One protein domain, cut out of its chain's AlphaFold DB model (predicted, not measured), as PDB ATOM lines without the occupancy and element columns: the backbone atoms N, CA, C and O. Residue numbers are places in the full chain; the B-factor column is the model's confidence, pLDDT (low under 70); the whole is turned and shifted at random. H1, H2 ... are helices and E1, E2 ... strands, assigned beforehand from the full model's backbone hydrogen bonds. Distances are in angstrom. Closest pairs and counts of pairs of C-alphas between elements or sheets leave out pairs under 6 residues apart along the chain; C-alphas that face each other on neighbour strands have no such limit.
ATOM      1  N   HIS A  15     -28.516  -1.263  37.138       87.50
ATOM      2  CA  HIS A  15     -27.647  -1.162  35.970       87.50
ATOM      3  C   HIS A  15     -27.340   0.280  35.588       87.50
ATOM      4  O   HIS A  15     -28.116   1.197  35.842       87.50
ATOM      5  N   VAL A  16     -26.202   0.450  34.924       86.81
ATOM      6  CA  VAL A  16     -25.765   1.701  34.306       86.81
ATOM      7  C   VAL A  16     -25.291   1.410  32.882       86.81
ATOM      8  O   VAL A  16     -24.784   0.323  32.602       86.81
ATOM      9  N   LEU A  17     -25.480   2.357  31.963       84.19
ATOM     10  CA  LEU A  17     -24.921   2.259  30.614       84.19
ATOM     11  C   LEU A  17     -23.415   2.526  30.674       84.19
ATOM     12  O   LEU A  17     -22.987   3.570  31.170       84.19
ATOM     13  N   SER A  18     -22.617   1.582  30.181       79.00
ATOM     14  CA  SER A  18     -21.175   1.754  30.045       79.00
ATOM     15  C   SER A  18     -20.845   2.747  28.924       79.00
ATOM     16  O   SER A  18     -21.691   3.098  28.099       79.00
ATOM     17  N   VAL A  19     -19.583   3.180  28.867       77.56
ATOM     18  CA  VAL A  19     -19.076   4.077  27.811       77.56
ATOM     19  C   VAL A  19     -19.238   3.458  26.414       77.56
ATOM     20  O   VAL A  19     -19.424   4.181  25.439       77.56
ATOM     21  N   ASP A  20     -19.249   2.126  26.335       84.00
ATOM     22  CA  ASP A  20     -19.392   1.361  25.095       84.00
ATOM     23  C   ASP A  20     -20.865   1.091  24.719       84.00
ATOM     24  O   ASP A  20     -21.140   0.433  23.719       84.00
ATOM     25  N   GLY A  21     -21.826   1.592  25.508       81.75
ATOM     26  CA  GLY A  21     -23.265   1.395  25.292       81.75
ATOM     27  C   GLY A  21     -23.818   0.064  25.814       81.75
ATOM     28  O   GLY A  21     -24.999  -0.222  25.624       81.75
ATOM     29  N   GLU A  22     -22.994  -0.733  26.493       86.31
ATOM     30  CA  GLU A  22     -23.391  -2.002  27.107       86.31
ATOM     31  C   GLU A  22     -24.004  -1.785  28.497       86.31
ATOM     32  O   GLU A  22     -23.586  -0.910  29.259       86.31
ATOM     33  N   LEU A  23     -24.985  -2.612  28.863       86.88
ATOM     34  CA  LEU A  23     -25.585  -2.575  30.199       86.88
ATOM     35  C   LEU A  23     -24.642  -3.217  31.219       86.88
ATOM     36  O   LEU A  23     -24.409  -4.427  31.203       86.88
ATOM     37  N   GLN A  24     -24.142  -2.416  32.156       88.25
ATOM     38  CA  GLN A  24     -23.347  -2.903  33.271       88.25
ATOM     39  C   GLN A  24     -24.215  -3.019  34.521       88.25
ATOM     40  O   GLN A  24     -24.634  -2.022  35.103       88.25
ATOM     41  N   PHE A  25     -24.461  -4.254  34.950       89.44
ATOM     42  CA  PHE A  25     -25.232  -4.531  36.159       89.44
ATOM     43  C   PHE A  25     -24.416  -4.258  37.422       89.44
ATOM     44  O   PHE A  25     -23.202  -4.449  37.446       89.44
ATOM     45  N   GLY A  26     -25.064  -3.884  38.513       90.50
ATOM     46  CA  GLY A  26     -24.438  -3.593  39.792       90.50
ATOM     47  C   GLY A  26     -25.458  -3.513  40.915       90.50
ATOM     48  O   GLY A  26     -26.572  -4.016  40.794       90.50
ATOM     49  N   VAL A  27     -25.031  -2.944  42.031       90.38
ATOM     50  CA  VAL A  27     -25.855  -2.786  43.232       90.38
ATOM     51  C   VAL A  27     -25.976  -1.304  43.528       90.38
ATOM     52  O   VAL A  27     -24.958  -0.616  43.528       90.38
ATOM     53  N   ASP A  28     -27.175  -0.810  43.805       89.06
ATOM     54  CA  ASP A  28     -27.350   0.547  44.308       89.06
ATOM     55  C   ASP A  28     -26.473   0.813  45.550       89.06
ATOM     56  O   ASP A  28     -26.496   0.076  46.545       89.06
ATOM     57  N   HIS A  29     -25.677   1.883  45.484       89.19
ATOM     58  CA  HIS A  29     -24.738   2.273  46.529       89.19
ATOM     59  C   HIS A  29     -25.443   2.478  47.867       89.19
ATOM     60  O   HIS A  29     -24.940   2.015  48.890       89.19
ATOM     61  N   GLN A  30     -26.600   3.149  47.881       87.81
ATOM     62  CA  GLN A  30     -27.299   3.466  49.125       87.81
ATOM     63  C   GLN A  30     -27.835   2.203  49.804       87.81
ATOM     64  O   GLN A  30     -27.745   2.061  51.024       87.81
ATOM     65  N   THR A  31     -28.333   1.260  49.011       89.19
ATOM     66  CA  THR A  31     -28.796  -0.050  49.466       89.19
ATOM     67  C   THR A  31     -27.647  -0.873  50.046       89.19
ATOM     68  O   THR A  31     -27.764  -1.407  51.154       89.19
ATOM     69  N   ALA A  32     -26.514  -0.943  49.341       89.38
ATOM     70  CA  ALA A  32     -25.320  -1.631  49.824       89.38
ATOM     71  C   ALA A  32     -24.779  -0.996  51.113       89.38
ATOM     72  O   ALA A  32     -24.500  -1.707  52.079       89.38
ATOM     73  N   LEU A  33     -24.690   0.338  51.150       87.69
ATOM     74  CA  LEU A  33     -24.231   1.095  52.308       87.69
ATOM     75  C   LEU A  33     -25.132   0.842  53.519       87.69
ATOM     76  O   LEU A  33     -24.630   0.440  54.564       87.69
ATOM     77  N   ALA A  34     -26.450   0.995  53.371       86.50
ATOM     78  CA  ALA A  34     -27.405   0.784  54.456       86.50
ATOM     79  C   ALA A  34     -27.337  -0.645  55.011       86.50
ATOM     80  O   ALA A  34     -27.289  -0.845  56.225       86.50
ATOM     81  N   ALA A  35     -27.273  -1.657  54.142       87.25
ATOM     82  CA  ALA A  35     -27.141  -3.040  54.584       87.25
ATOM     83  C   ALA A  35     -25.823  -3.286  55.327       87.25
ATOM     84  O   ALA A  35     -25.826  -3.928  56.376       87.25
ATOM     85  N   CYS A  36     -24.707  -2.758  54.822       87.88
ATOM     86  CA  CYS A  36     -23.421  -2.855  55.499       87.88
ATOM     87  C   CYS A  36     -23.432  -2.131  56.846       87.88
ATOM     88  O   CYS A  36     -22.955  -2.703  57.815       87.88
ATOM     89  N   GLN A  37     -24.033  -0.943  56.943       84.38
ATOM     90  CA  GLN A  37     -24.196  -0.212  58.202       84.38
ATOM     91  C   GLN A  37     -25.008  -1.025  59.217       84.38
ATOM     92  O   GLN A  37     -24.611  -1.120  60.377       84.38
ATOM     93  N   ILE A  38     -26.091  -1.678  58.782       80.94
ATOM     94  CA  ILE A  38     -26.910  -2.561  59.625       80.94
ATOM     95  C   ILE A  38     -26.101  -3.784  60.086       80.94
ATOM     96  O   ILE A  38     -26.034  -4.069  61.281       80.94
ATOM     97  N   VAL A  39     -25.455  -4.498  59.157       81.25
ATOM     98  CA  VAL A  39     -24.664  -5.712  59.447       81.25
ATOM     99  C   VAL A  39     -23.453  -5.393  60.322       81.25
ATOM    100  O   VAL A  39     -23.136  -6.137  61.250       81.25
ATOM    101  N   ALA A  40     -22.811  -4.256  60.077       74.69
ATOM    102  CA  ALA A  40     -21.752  -3.690  60.898       74.69
ATOM    103  C   ALA A  40     -22.304  -2.946  62.117       74.69
ATOM    104  O   ALA A  40     -21.636  -2.075  62.674       74.69
ATOM    105  N   ASN A  41     -23.481  -3.362  62.587       71.56
ATOM    106  CA  ASN A  41     -23.962  -3.075  63.921       71.56
ATOM    107  C   ASN A  41     -24.414  -1.625  64.127       71.56
ATOM    108  O   ASN A  41     -24.144  -1.027  65.171       71.56
ATOM    109  N   ASN A  42     -25.112  -1.082  63.127       75.25
ATOM    110  CA  ASN A  42     -25.550   0.312  63.033       75.25
ATOM    111  C   ASN A  42     -24.387   1.320  63.006       75.25
ATOM    112  O   ASN A  42     -24.510   2.430  63.527       75.25
ATOM    113  N   ALA A  43     -23.259   0.942  62.401       75.88
ATOM    114  CA  ALA A  43     -22.121   1.832  62.166       75.88
ATOM    115  C   ALA A  43     -22.423   2.813  61.017       75.88
ATOM    116  O   ALA A  43     -21.866   2.703  59.929       75.88
ATOM    117  N   PHE A  44     -23.362   3.741  61.230       79.94
ATOM    118  CA  PHE A  44     -23.829   4.694  60.211       79.94
ATOM    119  C   PHE A  44     -22.784   5.749  59.807       79.94
ATOM    120  O   PHE A  44     -22.973   6.447  58.816       79.94
ATOM    121  N   ASP A  45     -21.680   5.844  60.545       77.56
ATOM    122  CA  ASP A  45     -20.491   6.631  60.214       77.56
ATOM    123  C   ASP A  45     -19.525   5.898  59.263       77.56
ATOM    124  O   ASP A  45     -18.546   6.482  58.800       77.56
ATOM    125  N   GLY A  46     -19.782   4.619  58.970       82.88
ATOM    126  CA  GLY A  46     -18.992   3.835  58.033       82.88
ATOM    127  C   GLY A  46     -19.255   4.170  56.567       82.88
ATOM    128  O   GLY A  46     -20.307   4.698  56.199       82.88
ATOM    129  N   PHE A  47     -18.293   3.818  55.717       88.88
ATOM    130  CA  PHE A  47     -18.308   4.091  54.280       88.88
ATOM    131  C   PHE A  47     -17.816   2.887  53.469       88.88
ATOM    132  O   PHE A  47     -17.119   2.010  53.983       88.88
ATOM    133  N   LEU A  48     -18.180   2.832  52.187       90.25
ATOM    134  CA  LEU A  48     -17.683   1.818  51.258       90.25
ATOM    135  C   LEU A  48     -16.375   2.285  50.611       90.25
ATOM    136  O   LEU A  48     -16.238   3.448  50.243       90.25
ATOM    137  N   ALA A  49     -15.426   1.371  50.441       90.94
ATOM    138  CA  ALA A  49     -14.144   1.603  49.791       90.94
ATOM    139  C   ALA A  49     -13.810   0.477  48.804       90.94
ATOM    140  O   ALA A  49     -14.294  -0.651  48.931       90.94
ATOM    141  N   LEU A  50     -12.962   0.777  47.822       90.62
ATOM    142  CA  LEU A  50     -12.449  -0.217  46.867       90.62
ATOM    143  C   LEU A  50     -11.304  -1.058  47.447       90.62
ATOM    144  O   LEU A  50     -10.940  -2.093  46.892       90.62
ATOM    145  N   ASP A  51     -10.741  -0.633  48.574       89.31
ATOM    146  CA  ASP A  51      -9.621  -1.280  49.235       89.31
ATOM    147  C   ASP A  51      -9.899  -1.532  50.724       89.31
ATOM    148  O   ASP A  51     -10.660  -0.826  51.382       89.31
ATOM    149  N   LYS A  52      -9.218  -2.538  51.279       87.50
ATOM    150  CA  LYS A  52      -9.336  -2.921  52.695       87.50
ATOM    151  C   LYS A  52      -8.811  -1.866  53.672       87.50
ATOM    152  O   LYS A  52      -9.135  -1.954  54.853       87.50
ATOM    153  N   ALA A  53      -7.960  -0.940  53.226       83.50
ATOM    154  CA  ALA A  53      -7.392   0.098  54.082       83.50
ATOM    155  C   ALA A  53      -8.277   1.355  54.144       83.50
ATOM    156  O   ALA A  53      -8.027   2.221  54.980       83.50
ATOM    157  N   GLY A  54      -9.311   1.447  53.301       84.56
ATOM    158  CA  GLY A  54     -10.190   2.610  53.217       84.56
ATOM    159  C   GLY A  54      -9.557   3.829  52.549       84.56
ATOM    160  O   GLY A  54     -10.055   4.936  52.726       84.56
ATOM    161  N   ALA A  55      -8.465   3.650  51.800       87.56
ATOM    162  CA  ALA A  55      -7.758   4.740  51.128       87.56
ATOM    163  C   ALA A  55      -8.486   5.247  49.867       87.56
ATOM    164  O   ALA A  55      -8.233   6.363  49.416       87.56
ATOM    165  N   GLN A  56      -9.374   4.432  49.297       89.31
ATOM    166  CA  GLN A  56     -10.167   4.707  48.100       89.31
ATOM    167  C   GLN A  56     -11.664   4.656  48.442       89.31
ATOM    168  O   GLN A  56     -12.342   3.680  48.093       89.31
ATOM    169  N   PRO A  57     -12.191   5.670  49.156       88.44
ATOM    170  CA  PRO A  57     -13.605   5.739  49.493       88.44
ATOM    171  C   PRO A  57     -14.461   5.941  48.239       88.44
ATOM    172  O   PRO A  57     -14.138   6.731  47.349       88.44
ATOM    173  N   VAL A  58     -15.593   5.246  48.193       87.88
ATOM    174  CA  VAL A  58     -16.631   5.442  47.184       87.88
ATOM    175  C   VAL A  58     -17.484   6.624  47.639       87.88
ATOM    176  O   VAL A  58     -18.471   6.463  48.349       87.88
ATOM    177  N   ASN A  59     -17.061   7.837  47.292       73.06
ATOM    178  CA  ASN A  59     -17.795   9.044  47.658       73.06
ATOM    179  C   ASN A  59     -18.983   9.248  46.717       73.06
ATOM    180  O   ASN A  59     -18.798   9.440  45.515       73.06
ATOM    181  N   ALA A  60     -20.193   9.267  47.276       58.25
ATOM    182  CA  ALA A  60     -21.365   9.737  46.558       58.25
ATOM    183  C   ALA A  60     -21.377  11.273  46.526       58.25
ATOM    184  O   ALA A  60     -21.406  11.900  47.589       58.25
ATOM    185  N   PRO A  61     -21.376  11.927  45.347       55.66
ATOM    186  CA  PRO A  61     -21.849  13.297  45.264       55.66
ATOM    187  C   PRO A  61     -23.287  13.339  45.791       55.66
ATOM    188  O   PRO A  61     -24.057  12.405  45.589       55.66
ATOM    189  N   VAL A  62     -23.649  14.446  46.437       49.72
ATOM    190  CA  VAL A  62     -24.920  14.681  47.156       49.72
ATOM    191  C   VAL A  62     -26.187  14.456  46.299       49.72
ATOM    192  O   VAL A  62     -27.297  14.413  46.822       49.72
ATOM    193  N   SER A  63     -26.041  14.229  44.993       51.19
ATOM    194  CA  SER A  63     -27.074  13.641  44.145       51.19
ATOM    195  C   SER A  63     -26.473  12.565  43.242       51.19
ATOM    196  O   SER A  63     -25.579  12.890  42.460       51.19
ATOM    197  N   SER A  64     -26.980  11.332  43.311       54.12
ATOM    198  CA  SER A  64     -27.277  10.420  42.182       54.12
ATOM    199  C   SER A  64     -27.079   8.943  42.534       54.12
ATOM    200  O   SER A  64     -26.241   8.579  43.357       54.12
ATOM    201  N   ASP A  65     -27.889   8.124  41.871       70.38
ATOM    202  CA  ASP A  65     -27.984   6.667  41.918       70.38
ATOM    203  C   ASP A  65     -26.666   5.998  41.478       70.38
ATOM    204  O   ASP A  65     -26.499   5.571  40.332       70.38
ATOM    205  N   ILE A  66     -25.669   5.956  42.366       85.19
ATOM    206  CA  ILE A  66     -24.408   5.270  42.074       85.19
ATOM    207  C   ILE A  66     -24.658   3.771  42.070       85.19
ATOM    208  O   ILE A  66     -24.982   3.177  43.094       85.19
ATOM    209  N   ILE A  67     -24.409   3.150  40.923       89.94
ATOM    210  CA  ILE A  67     -24.434   1.700  40.787       89.94
ATOM    211  C   ILE A  67     -23.020   1.152  40.984       89.94
ATOM    212  O   ILE A  67     -22.087   1.462  40.243       89.94
ATOM    213  N   LEU A  68     -22.859   0.314  42.002       89.88
ATOM    214  CA  LEU A  68     -21.626  -0.381  42.342       89.88
ATOM    215  C   LEU A  68     -21.380  -1.528  41.358       89.88
ATOM    216  O   LEU A  68     -22.051  -2.563  41.406       89.88
ATOM    217  N   THR A  69     -20.419  -1.350  40.452       89.50
ATOM    218  CA  THR A  69     -20.134  -2.303  39.369       89.50
ATOM    219  C   THR A  69     -18.851  -3.121  39.557       89.50
ATOM    220  O   THR A  69     -18.621  -4.071  38.797       89.50
ATOM    221  N   ALA A  70     -18.021  -2.815  40.557       87.25
ATOM    222  CA  ALA A  70     -16.841  -3.623  40.857       87.25
ATOM    223  C   ALA A  70     -17.227  -4.998  41.433       87.25
ATOM    224  O   ALA A  70     -18.353  -5.227  41.878       87.25
ATOM    225  N   SER A  71     -16.285  -5.941  41.397       86.19
ATOM    226  CA  SER A  71     -16.489  -7.292  41.933       86.19
ATOM    227  C   SER A  71     -16.534  -7.327  43.459       86.19
ATOM    228  O   SER A  71     -17.214  -8.184  44.023       86.19
ATOM    229  N   GLU A  72     -15.807  -6.423  44.116       90.25
ATOM    230  CA  GLU A  72     -15.663  -6.375  45.566       90.25
ATOM    231  C   GLU A  72     -15.634  -4.931  46.064       90.25
ATOM    232  O   GLU A  72     -15.066  -4.046  45.425       90.25
ATOM    233  N   TYR A  73     -16.221  -4.737  47.241       90.31
ATOM    234  CA  TYR A  73     -16.189  -3.503  48.009       90.31
ATOM    235  C   TYR A  73     -15.969  -3.853  49.478       90.31
ATOM    236  O   TYR A  73     -16.372  -4.922  49.947       90.31
ATOM    237  N   TYR A  74     -15.345  -2.941  50.208       90.25
ATOM    238  CA  TYR A  74     -15.024  -3.090  51.619       90.25
ATOM    239  C   TYR A  74     -15.769  -2.028  52.415       90.25
ATOM    240  O   TYR A  74     -15.667  -0.844  52.115       90.25
ATOM    241  N   PHE A  75     -16.525  -2.443  53.427       89.62
ATOM    242  CA  PHE A  75     -17.148  -1.506  54.354       89.62
ATOM    243  C   PHE A  75     -16.173  -1.178  55.482       89.62
ATOM    244  O   PHE A  75     -15.756  -2.064  56.233       89.62
ATOM    245  N   ILE A  76     -15.798   0.091  55.577       87.25
ATOM    246  CA  ILE A  76     -14.846   0.607  56.550       87.25
ATOM    247  C   ILE A  76     -15.626   1.287  57.666       87.25
ATOM    248  O   ILE A  76     -16.406   2.204  57.421       87.25
ATOM    249  N   VAL A  77     -15.396   0.838  58.899       83.81
ATOM    250  CA  VAL A  77     -15.934   1.471  60.107       83.81
ATOM    251  C   VAL A  77     -14.818   2.333  60.703       83.81
ATOM    252  O   VAL A  77     -13.883   1.764  61.275       83.81
TER     253      VAL A  77
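AT A GLANCE: This is residues 15 to 77 of the 329 residues of an uncharacterized protein of Chaetomium globosum (strain ATCC 6205 / CBS 148.51 / DSM 1962 / NBRC 6347 / NRRL 1970) (UniProt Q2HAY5). A strand hairpin, E1 and E2, makes one end of an elongated domain; E2 passes straight into the helix H1, and the two, end to end, make the long axis. Beside H1 lies a second small hairpin, E3 and E4, whose strands are joined by a wide loop, residues 50 to 73, that swings out and comes back past the end of E2. The printed part has 63 residues with one named helix and four named strands, in the order E1, E2, H1, E3, E4; the strands form two separate two-stranded sheets, E1 - E2 and E3 - E4, both antiparallel. The class is mixed, helices and strands, with under half of the residues in named elements. The whole is only just compact, close to loose, with a radius of gyration of the C-alphas of 12.3 A and spans of 38 by 20 by 20 A.

IN THESE COORDINATES: E1 is residues 15 to 17, 6.9 A from first to last C-alpha, and begins at C-alpha 15 at (-27.647, -1.162, 35.970). E2 is residues 23 to 28, the longest strand by residues, 14.6 A. H1 is residues 29 to 39, 15.2 A, and begins at C-alpha 29 at (-24.738, 2.273, 46.529). E3 is residues 47 to 49, 6.6 A. E4 is residues 74 to 76, 6.2 A, and ends at C-alpha 76 at (-14.846, 0.607, 56.550).

HOW THE PARTS SIT: E1 and E2 form a hairpin, antiparallel at 138 degrees between their directions, with N 16 and O 24 within hydrogen-bond range at 2.9 A. Residues 27 to 28 of E2 also pair, antiparallel, with residues 67 to 68. In H1 every O i to N i+4 pair is within hydrogen-bond range. The closest C-alphas of H1 and E3 are those of Leu 33 and Leu 48, 6.7 A apart. The closest C-alphas of H1 and E4 are those of Cys 36 and Phe 75, 6.5 A apart. E3 and E4 form a hairpin, antiparallel at 139 degrees, with N 49 and O 74 at 2.8 A and N 47 and O 76 at 3.0 A, both within hydrogen-bond range. E1 is apart from H1, E3 and E4, and E2 is apart from E3 and E4.

THE WHOLE: The two C-alphas farthest apart, those of Asp 20 and Asn 41, are 39.3 A from each other. The printed part has no cut. The links from E1 to E2 and from E2 to H1 are tight, the link from H1 to E3 is short, and the link from E3 to E4, 24 residues, is long. The mean pLDDT of the printed part is 82.9, and residues 60 to 64 are under 70.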